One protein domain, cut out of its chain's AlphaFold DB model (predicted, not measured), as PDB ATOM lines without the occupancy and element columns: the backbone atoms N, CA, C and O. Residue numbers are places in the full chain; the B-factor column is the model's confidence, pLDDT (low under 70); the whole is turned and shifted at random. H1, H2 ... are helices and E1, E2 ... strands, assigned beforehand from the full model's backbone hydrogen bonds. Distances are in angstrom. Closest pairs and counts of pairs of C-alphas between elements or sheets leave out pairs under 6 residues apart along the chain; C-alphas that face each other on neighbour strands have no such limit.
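Overview. This is residues 347 to 416 of the 871 residues of the protein "Putative transmembrane protein" of Acetobacterium woodii (strain ATCC 29683 / DSM 1030 / JCM 2381 / KCTC 1655 / WB1) (UniProt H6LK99). A small wall of three strands, E1 E2 E3, has one long helix, H2, crossing one of its faces; residues 404 to 416 of H2 stick out as a free arm that makes much of the length. The sheet, in that order, is antiparallel, and little H1 lies off it at the other end. The printed part has 70 residues, with H1 E1 E2 E3 H2 along the chain, mixed helices and strands. It is loose, radius of gyration of the C-alphas 14.4 A, spanning 48 by 23 by 21 A.

Along the chain. Find E1 at residues 357 to 360, starting at C-alpha 357 (0.484, 31.961, -48.622). E2 is residues 367 to 372, 16.1 A long, and E3 is residues 379 to 381. H2, residues 390 to 416, runs 39.1 A to C-alpha 416 at (-23.611, 52.399, -48.943). H1 is residues 347 to 350.

Arrangement. Look first at the meander E1 E2 E3, each strand the antiparallel neighbour of the one before, with two hairpins. Between E1 and E2, N 359 and O 368 are 2.8 A apart; between E2 and E3, N 380 and O 371 are 3.0 A apart, both within hydrogen-bond range. H2 is on one face, making two layers, sheet and helix, at a height over the sheet of 9.6 A. It runs across the strands, at 76 degrees to E1 on the local plane. The closest C-alphas of E1 and H2, Met 359 and Ala 396, are 6.4 A apart. H1 is apart from H2. Every O i to N i+4 pair of H2 is within hydrogen-bond range; H1 is too short for one.

Size, cuts and confidence. The C-alphas farthest apart, Asn 349 and Glu 416, are 48.0 A apart. The printed part has no cut, and its links are short. Mean pLDDT of the printed part is 72.1, with 26 residues under 70, among them 347 to 353.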
ATOM      1  N   TYR A 347      12.154  18.527 -51.087       63.78
ATOM      2  CA  TYR A 347      10.840  19.157 -51.081       63.78
ATOM      3  C   TYR A 347      10.984  20.666 -51.257       63.78
ATOM      4  O   TYR A 347      10.474  21.171 -52.249       63.78
ATOM      5  N   ILE A 348      11.781  21.357 -50.429       61.16
ATOM      6  CA  ILE A 348      12.044  22.807 -50.522       61.16
ATOM      7  C   ILE A 348      12.454  23.222 -51.942       61.16
ATOM      8  O   ILE A 348      11.931  24.202 -52.469       61.16
ATOM      9  N   ASN A 349      13.334  22.456 -52.589       67.94
ATOM     10  CA  ASN A 349      13.796  22.746 -53.949       67.94
ATOM     11  C   ASN A 349      12.751  22.449 -55.045       67.94
ATOM     12  O   ASN A 349      12.916  22.903 -56.173       67.94
ATOM     13  N   SER A 350      11.697  21.688 -54.736       65.69
ATOM     14  CA  SER A 350      10.598  21.355 -55.655       65.69
ATOM     15  C   SER A 350       9.379  22.275 -55.531       65.69
ATOM     16  O   SER A 350       8.425  22.133 -56.294       65.69
ATOM     17  N   LEU A 351       9.381  23.209 -54.575       59.09
ATOM     18  CA  LEU A 351       8.232  24.073 -54.313       59.09
ATOM     19  C   LEU A 351       8.187  25.239 -55.302       59.09
ATOM     20  O   LEU A 351       9.085  26.077 -55.322       59.09
ATOM     21  N   ASP A 352       7.087  25.330 -56.051       65.94
ATOM     22  CA  ASP A 352       6.752  26.520 -56.830       65.94
ATOM     23  C   ASP A 352       6.493  27.705 -55.868       65.94
ATOM     24  O   ASP A 352       5.666  27.578 -54.946       65.94
ATOM     25  N   PRO A 353       7.192  28.847 -56.031       65.12
ATOM     26  CA  PRO A 353       6.955  30.065 -55.259       65.12
ATOM     27  C   PRO A 353       5.522  30.613 -55.357       65.12
ATOM     28  O   PRO A 353       5.149  31.451 -54.530       65.12
ATOM     29  N   SER A 354       4.724  30.179 -56.343       70.75
ATOM     30  CA  SER A 354       3.320  30.579 -56.501       70.75
ATOM     31  C   SER A 354       2.388  30.049 -55.411       70.75
ATOM     32  O   SER A 354       1.369  30.673 -55.132       70.75
ATOM     33  N   ASP A 355       2.729  28.928 -54.773       68.69
ATOM     34  CA  ASP A 355       1.859  28.258 -53.791       68.69
ATOM     35  C   ASP A 355       2.047  28.781 -52.357       68.69
ATOM     36  O   ASP A 355       1.505  28.234 -51.394       68.69
ATOM     37  N   ALA A 356       2.884  29.800 -52.184       73.38
ATOM     38  CA  ALA A 356       3.148  30.409 -50.893       73.38
ATOM     39  C   ALA A 356       1.966  31.271 -50.441       73.38
ATOM     40  O   ALA A 356       1.517  32.155 -51.172       73.38
ATOM     41  N   LYS A 357       1.502  31.084 -49.204       75.50
ATOM     42  CA  LYS A 357       0.484  31.961 -48.622       75.50
ATOM     43  C   LYS A 357       1.163  33.265 -48.201       75.50
ATOM     44  O   LYS A 357       2.149  33.245 -47.463       75.50
ATOM     45  N   ILE A 358       0.662  34.397 -48.696       76.12
ATOM     46  CA  ILE A 358       1.134  35.719 -48.273       76.12
ATOM     47  C   ILE A 358       0.498  36.021 -46.916       76.12
ATOM     48  O   ILE A 358      -0.724  36.039 -46.782       76.12
ATOM     49  N   MET A 359       1.332  36.224 -45.907       70.19
ATOM     50  CA  MET A 359       0.955  36.648 -44.565       70.19
ATOM     51  C   MET A 359       1.456  38.070 -44.353       70.19
ATOM     52  O   MET A 359       2.572  38.384 -44.741       70.19
ATOM     53  N   VAL A 360       0.648  38.931 -43.744       67.75
ATOM     54  CA  VAL A 360       1.047  40.312 -43.449       67.75
ATOM     55  C   VAL A 360       1.151  40.460 -41.944       67.75
ATOM     56  O   VAL A 360       0.199  40.146 -41.229       67.75
ATOM     57  N   ASP A 361       2.300  40.923 -41.464       69.44
ATOM     58  CA  ASP A 361       2.479  41.299 -40.068       69.44
ATOM     59  C   ASP A 361       1.487  42.418 -39.708       69.44
ATOM     60  O   ASP A 361       1.567  43.506 -40.289       69.44
ATOM     61  N   PRO A 362       0.559  42.212 -38.764       51.72
ATOM     62  CA  PRO A 362      -0.420  43.236 -38.415       51.72
ATOM     63  C   PRO A 362       0.206  44.449 -37.708       51.72
ATOM     64  O   PRO A 362      -0.414  45.509 -37.672       51.72
ATOM     65  N   VAL A 363       1.411  44.313 -37.141       57.16
ATOM     66  CA  VAL A 363       2.117  45.389 -36.430       57.16
ATOM     67  C   VAL A 363       3.011  46.178 -37.380       57.16
ATOM     68  O   VAL A 363       3.051  47.405 -37.306       57.16
ATOM     69  N   THR A 364       3.734  45.493 -38.271       70.81
ATOM     70  CA  THR A 364       4.735  46.139 -39.140       70.81
ATOM     71  C   THR A 364       4.265  46.367 -40.577       70.81
ATOM     72  O   THR A 364       4.866  47.167 -41.288       70.81
ATOM     73  N   GLY A 365       3.202  45.686 -41.020       71.56
ATOM     74  CA  GLY A 365       2.748  45.692 -42.413       71.56
ATOM     75  C   GLY A 365       3.652  44.903 -43.368       71.56
ATOM     76  O   GLY A 365       3.449  44.962 -44.578       71.56
ATOM     77  N   THR A 366       4.652  44.184 -42.850       72.62
ATOM     78  CA  THR A 366       5.606  43.416 -43.661       72.62
ATOM     79  C   THR A 366       4.947  42.155 -44.212       72.62
ATOM     80  O   THR A 366       4.321  41.403 -43.465       72.62
ATOM     81  N   GLU A 367       5.095  41.907 -45.514       76.12
ATOM     82  CA  GLU A 367       4.589  40.695 -46.162       76.12
ATOM     83  C   GLU A 367       5.607  39.546 -46.061       76.12
ATOM     84  O   GLU A 367       6.720  39.631 -46.585       76.12
ATOM     85  N   TYR A 368       5.207  38.442 -45.438       79.75
ATOM     86  CA  TYR A 368       5.929  37.176 -45.398       79.75
ATOM     87  C   TYR A 368       5.277  36.177 -46.351       79.75
ATOM     88  O   TYR A 368       4.056  36.044 -46.404       79.75
ATOM     89  N   ARG A 369       6.084  35.416 -47.088       81.38
ATOM     90  CA  ARG A 369       5.595  34.283 -47.883       81.38
ATOM     91  C   ARG A 369       5.854  33.005 -47.108       81.38
ATOM     92  O   ARG A 369       7.009  32.603 -46.974       81.38
ATOM     93  N   VAL A 370       4.795  32.390 -46.591       79.62
ATOM     94  CA  VAL A 370       4.883  31.210 -45.726       79.62
ATOM     95  C   VAL A 370       4.275  30.010 -46.442       79.62
ATOM     96  O   VAL A 370       3.181  30.099 -47.007       79.62
ATOM     97  N   LYS A 371       4.981  28.876 -46.435       78.75
ATOM     98  CA  LYS A 371       4.480  27.610 -46.988       78.75
ATOM     99  C   LYS A 371       4.429  26.559 -45.884       78.75
ATOM    100  O   LYS A 371       5.364  26.438 -45.095       78.75
ATOM    101  N   TYR A 372       3.304  25.854 -45.815       79.44
ATOM    102  CA  TYR A 372       3.073  24.761 -44.876       79.44
ATOM    103  C   TYR A 372       3.540  23.455 -45.511       79.44
ATOM    104  O   TYR A 372       3.168  23.158 -46.650       79.44
ATOM    105  N   ASP A 373       4.352  22.695 -44.788       74.50
ATOM    106  CA  ASP A 373       4.697  21.333 -45.162       74.50
ATOM    107  C   ASP A 373       3.685  20.369 -44.512       74.50
ATOM    108  O   ASP A 373       3.693  20.188 -43.292       74.50
ATOM    109  N   PRO A 374       2.776  19.756 -45.293       66.94
ATOM    110  CA  PRO A 374       1.767  18.853 -44.753       66.94
ATOM    111  C   PRO A 374       2.345  17.520 -44.275       66.94
ATOM    112  O   PRO A 374       1.651  16.793 -43.568       66.94
ATOM    113  N   VAL A 375       3.575  17.180 -44.673       67.31
ATOM    114  CA  VAL A 375       4.244  15.941 -44.260       67.31
ATOM    115  C   VAL A 375       4.844  16.118 -42.872       67.31
ATOM    116  O   VAL A 375       4.733  15.226 -42.038       67.31
ATOM    117  N   THR A 376       5.439  17.279 -42.608       73.06
ATOM    118  CA  THR A 376       6.169  17.529 -41.361       73.06
ATOM    119  C   THR A 376       5.361  18.305 -40.325       73.06
ATOM    120  O   THR A 376       5.636  18.235 -39.129       73.06
ATOM    121  N   GLY A 377       4.335  19.032 -40.767       74.69
ATOM    122  CA  GLY A 377       3.534  19.911 -39.925       74.69
ATOM    123  C   GLY A 377       4.202  21.250 -39.605       74.69
ATOM    124  O   GLY A 377       3.628  22.034 -38.845       74.69
ATOM    125  N   GLU A 378       5.374  21.535 -40.177       74.06
ATOM    126  CA  GLU A 378       6.105  22.785 -39.978       74.06
ATOM    127  C   GLU A 378       5.774  23.811 -41.073       74.06
ATOM    128  O   GLU A 378       5.454  23.483 -42.218       74.06
ATOM    129  N   SER A 379       5.829  25.093 -40.715       77.94
ATOM    130  CA  SER A 379       5.666  26.203 -41.656       77.94
ATOM    131  C   SER A 379       6.969  26.975 -41.775       77.94
ATOM    132  O   SER A 379       7.612  27.232 -40.762       77.94
ATOM    133  N   PHE A 380       7.361  27.366 -42.988       79.56
ATOM    134  CA  PHE A 380       8.624  28.074 -43.219       79.56
ATOM    135  C   PHE A 380       8.406  29.348 -44.021       79.56
ATOM    136  O   PHE A 380       7.623  29.376 -44.976       79.56
ATOM    137  N   GLU A 381       9.138  30.398 -43.657       82.31
ATOM    138  CA  GLU A 381       9.223  31.609 -44.464       82.31
ATOM    139  C   GLU A 381      10.176  31.382 -45.646       82.31
ATOM    140  O   GLU A 381      11.358  31.088 -45.461       82.31
ATOM    141  N   LEU A 382       9.685  31.557 -46.872       76.31
ATOM    142  CA  LEU A 382      10.444  31.280 -48.100       76.31
ATOM    143  C   LEU A 382      11.714  32.125 -48.246       76.31
ATOM    144  O   LEU A 382      12.694  31.651 -48.816       76.31
ATOM    145  N   ASN A 383      11.714  33.351 -47.719       75.56
ATOM    146  CA  ASN A 383      12.840  34.273 -47.871       75.56
ATOM    147  C   ASN A 383      13.922  34.080 -46.800       75.56
ATOM    148  O   ASN A 383      15.106  34.227 -47.096       75.56
ATOM    149  N   SER A 384      13.540  33.746 -45.564       76.12
ATOM    150  CA  SER A 384      14.479  33.631 -44.439       76.12
ATOM    151  C   SER A 384      14.828  32.184 -44.076       76.12
ATOM    152  O   SER A 384      15.764  31.963 -43.307       76.12
ATOM    153  N   LYS A 385      14.080  31.204 -44.611       70.81
ATOM    154  CA  LYS A 385      14.111  29.779 -44.231       70.81
ATOM    155  C   LYS A 385      13.938  29.541 -42.728       70.81
ATOM    156  O   LYS A 385      14.297  28.477 -42.226       70.81
ATOM    157  N   ARG A 386      13.410  30.520 -41.988       73.12
ATOM    158  CA  ARG A 386      13.156  30.361 -40.559       73.12
ATOM    159  C   ARG A 386      11.866  29.566 -40.355       73.12
ATOM    160  O   ARG A 386      10.867  29.870 -41.018       73.12
ATOM    161  N   PRO A 387      11.871  28.571 -39.453       73.12
ATOM    162  CA  PRO A 387      10.651  27.890 -39.060       73.12
ATOM    163  C   PRO A 387       9.738  28.871 -38.317       73.12
ATOM    164  O   PRO A 387      10.168  29.590 -37.414       73.12
ATOM    165  N   PHE A 388       8.474  28.896 -38.718       70.62
ATOM    166  CA  PHE A 388       7.374  29.512 -37.992       70.62
ATOM    167  C   PHE A 388       6.768  28.458 -37.071       70.62
ATOM    168  O   PHE A 388       6.437  27.357 -37.521       70.62
ATOM    169  N   SER A 389       6.589  28.793 -35.791       75.00
ATOM    170  CA  SER A 389       5.852  27.904 -34.896       75.00
ATOM    171  C   SER A 389       4.385  27.818 -35.332       75.00
ATOM    172  O   SER A 389       3.821  28.775 -35.869       75.00
ATOM    173  N   MET A 390       3.733  26.681 -35.073       67.56
ATOM    174  CA  MET A 390       2.321  26.486 -35.432       67.56
ATOM    175  C   MET A 390       1.399  27.533 -34.780       67.56
ATOM    176  O   MET A 390       0.355  27.882 -35.335       67.56
ATOM    177  N   ASP A 391       1.789  28.068 -33.621       71.62
ATOM    178  CA  ASP A 391       1.061  29.146 -32.951       71.62
ATOM    179  C   ASP A 391       1.214  30.481 -33.691       71.62
ATOM    180  O   ASP A 391       0.211  31.152 -33.928       71.62
ATOM    181  N   GLN A 392       2.423  30.815 -34.161       68.25
ATOM    182  CA  GLN A 392       2.661  32.003 -34.991       68.25
ATOM    183  C   GLN A 392       1.929  31.907 -36.334       68.25
ATOM    184  O   GLN A 392       1.356  32.892 -36.795       68.25
ATOM    185  N   PHE A 393       1.885  30.716 -36.940       68.06
ATOM    186  CA  PHE A 393       1.137  30.482 -38.175       68.06
ATOM    187  C   PHE A 393      -0.371  30.687 -37.973       68.06
ATOM    188  O   PHE A 393      -1.013  31.396 -38.748       68.06
ATOM    189  N   LYS A 394      -0.945  30.126 -36.899       72.38
ATOM    190  CA  LYS A 394      -2.368  30.308 -36.560       72.38
ATOM    191  C   LYS A 394      -2.705  31.756 -36.204       72.38
ATOM    192  O   LYS A 394      -3.808  32.213 -36.499       72.38
ATOM    193  N   GLU A 395      -1.797  32.473 -35.552       69.88
ATOM    194  CA  GLU A 395      -1.975  33.885 -35.209       69.88
ATOM    195  C   GLU A 395      -1.906  34.786 -36.451       69.88
ATOM    196  O   GLU A 395      -2.758  35.662 -36.628       69.88
ATOM    197  N   ALA A 396      -0.984  34.503 -37.373       63.53
ATOM    198  CA  ALA A 396      -0.913  35.166 -38.671       63.53
ATOM    199  C   ALA A 396      -2.128  34.844 -39.557       63.53
ATOM    200  O   ALA A 396      -2.665  35.736 -40.207       63.53
ATOM    201  N   GLU A 397      -2.634  33.605 -39.542       67.94
ATOM    202  CA  GLU A 397      -3.847  33.221 -40.274       67.94
ATOM    203  C   GLU A 397      -5.103  33.906 -39.718       67.94
ATOM    204  O   GLU A 397      -5.929  34.404 -40.485       67.94
ATOM    205  N   LYS A 398      -5.225  34.018 -38.388       71.44
ATOM    206  CA  LYS A 398      -6.284  34.815 -37.749       71.44
ATOM    207  C   LYS A 398      -6.183  36.297 -38.107       71.44
ATOM    208  O   LYS A 398      -7.211  36.936 -38.325       71.44
ATOM    209  N   SER A 399      -4.967  36.832 -38.184       64.62
ATOM    210  CA  SER A 399      -4.726  38.234 -38.545       64.62
ATOM    211  C   SER A 399      -5.043  38.506 -40.020       64.62
ATOM    212  O   SER A 399      -5.679  39.510 -40.330       64.62
ATOM    213  N   ALA A 400      -4.694  37.578 -40.918       64.56
ATOM    214  CA  ALA A 400      -5.032  37.648 -42.339       64.56
ATOM    215  C   ALA A 400      -6.552  37.580 -42.573       64.56
ATOM    216  O   ALA A 400      -7.094  38.411 -43.297       64.56
ATOM    217  N   ALA A 401      -7.255  36.671 -41.887       67.88
ATOM    218  CA  ALA A 401      -8.717  36.609 -41.934       67.88
ATOM    219  C   ALA A 401      -9.370  37.907 -41.418       67.88
ATOM    220  O   ALA A 401     -10.346  38.384 -41.991       67.88
ATOM    221  N   GLY A 402      -8.799  38.525 -40.377       69.69
ATOM    222  CA  GLY A 402      -9.255  39.825 -39.875       69.69
ATOM    223  C   GLY A 402      -9.044  40.983 -40.862       69.69
ATOM    224  O   GLY A 402      -9.856  41.910 -40.900       69.69
ATOM    225  N   LEU A 403      -7.985  40.936 -41.677       68.75
ATOM    226  CA  LEU A 403      -7.694  41.956 -42.688       68.75
ATOM    227  C   LEU A 403      -8.656  41.873 -43.882       68.75
ATOM    228  O   LEU A 403      -9.108  42.912 -44.370       68.75
ATOM    229  N   ASP A 404      -8.997  40.663 -44.328       71.19
ATOM    230  CA  ASP A 404      -9.977  40.457 -45.399       71.19
ATOM    231  C   ASP A 404     -11.383  40.902 -44.966       71.19
ATOM    232  O   ASP A 404     -12.038  41.652 -45.696       71.19
ATOM    233  N   ASP A 405     -11.791  40.582 -43.731       69.62
ATOM    234  CA  ASP A 405     -13.040  41.079 -43.131       69.62
ATOM    235  C   ASP A 405     -13.076  42.620 -43.066       69.62
ATOM    236  O   ASP A 405     -14.104  43.251 -43.335       69.62
ATOM    237  N   TRP A 406     -11.951  43.262 -42.727       74.38
ATOM    238  CA  TRP A 406     -11.846  44.724 -42.692       74.38
ATOM    239  C   TRP A 406     -11.958  45.347 -44.092       74.38
ATOM    240  O   TRP A 406     -12.681  46.332 -44.274       74.38
ATOM    241  N   ARG A 407     -11.294  44.757 -45.097       77.25
ATOM    242  CA  ARG A 407     -11.371  45.204 -46.499       77.25
ATOM    243  C   ARG A 407     -12.788  45.064 -47.052       77.25
ATOM    244  O   ARG A 407     -13.290  46.008 -47.664       77.25
ATOM    245  N   GLU A 408     -13.455  43.939 -46.796       78.00
ATOM    246  CA  GLU A 408     -14.835  43.720 -47.237       78.00
ATOM    247  C   GLU A 408     -15.794  44.728 -46.589       78.00
ATOM    248  O   GLU A 408     -16.635  45.325 -47.269       78.00
ATOM    249  N   ARG A 409     -15.622  44.997 -45.290       74.81
ATOM    250  CA  ARG A 409     -16.441  45.973 -44.564       74.81
ATOM    251  C   ARG A 409     -16.282  47.393 -45.108       74.81
ATOM    252  O   ARG A 409     -17.284  48.089 -45.270       74.81
ATOM    253  N   ASN A 410     -15.062  47.817 -45.425       74.50
ATOM    254  CA  ASN A 410     -14.828  49.142 -46.005       74.50
ATOM    255  C   ASN A 410     -15.390  49.263 -47.426       74.50
ATOM    256  O   ASN A 410     -16.024  50.268 -47.742       74.50
ATOM    257  N   ALA A 411     -15.264  48.218 -48.248       81.38
ATOM    258  CA  ALA A 411     -15.876  48.190 -49.576       81.38
ATOM    259  C   ALA A 411     -17.417  48.250 -49.515       81.38
ATOM    260  O   ALA A 411     -18.055  48.857 -50.379       81.38
ATOM    261  N   GLN A 412     -18.039  47.644 -48.497       80.94
ATOM    262  CA  GLN A 412     -19.482  47.761 -48.260       80.94
ATOM    263  C   GLN A 412     -19.883  49.178 -47.828       80.94
ATOM    264  O   GLN A 412     -20.850  49.717 -48.363       80.94
ATOM    265  N   LEU A 413     -19.128  49.803 -46.918       77.88
ATOM    266  CA  LEU A 413     -19.385  51.180 -46.478       77.88
ATOM    267  C   LEU A 413     -19.287  52.185 -47.632       77.88
ATOM    268  O   LEU A 413     -20.112  53.091 -47.731       77.88
ATOM    269  N   GLU A 414     -18.327  52.002 -48.537       83.25
ATOM    270  CA  GLU A 414     -18.181  52.860 -49.714       83.25
ATOM    271  C   GLU A 414     -19.361  52.708 -50.690       83.25
ATOM    272  O   GLU A 414     -19.876  53.704 -51.205       83.25
ATOM    273  N   LYS A 415     -19.879  51.485 -50.871       86.19
ATOM    274  CA  LYS A 415     -21.111  51.247 -51.644       86.19
ATOM    275  C   LYS A 415     -22.340  51.887 -50.996       86.19
ATOM    276  O   LYS A 415     -23.109  52.539 -51.699       86.19
ATOM    277  N   GLU A 416     -22.511  51.751 -49.677       81.00
ATOM    278  CA  GLU A 416     -23.611  52.399 -48.943       81.00
ATOM    279  C   GLU A 416     -23.546  53.931 -49.077       81.00
ATOM    280  O   GLU A 416     -24.574  54.591 -49.247       81.00
TER     281      GLU A 416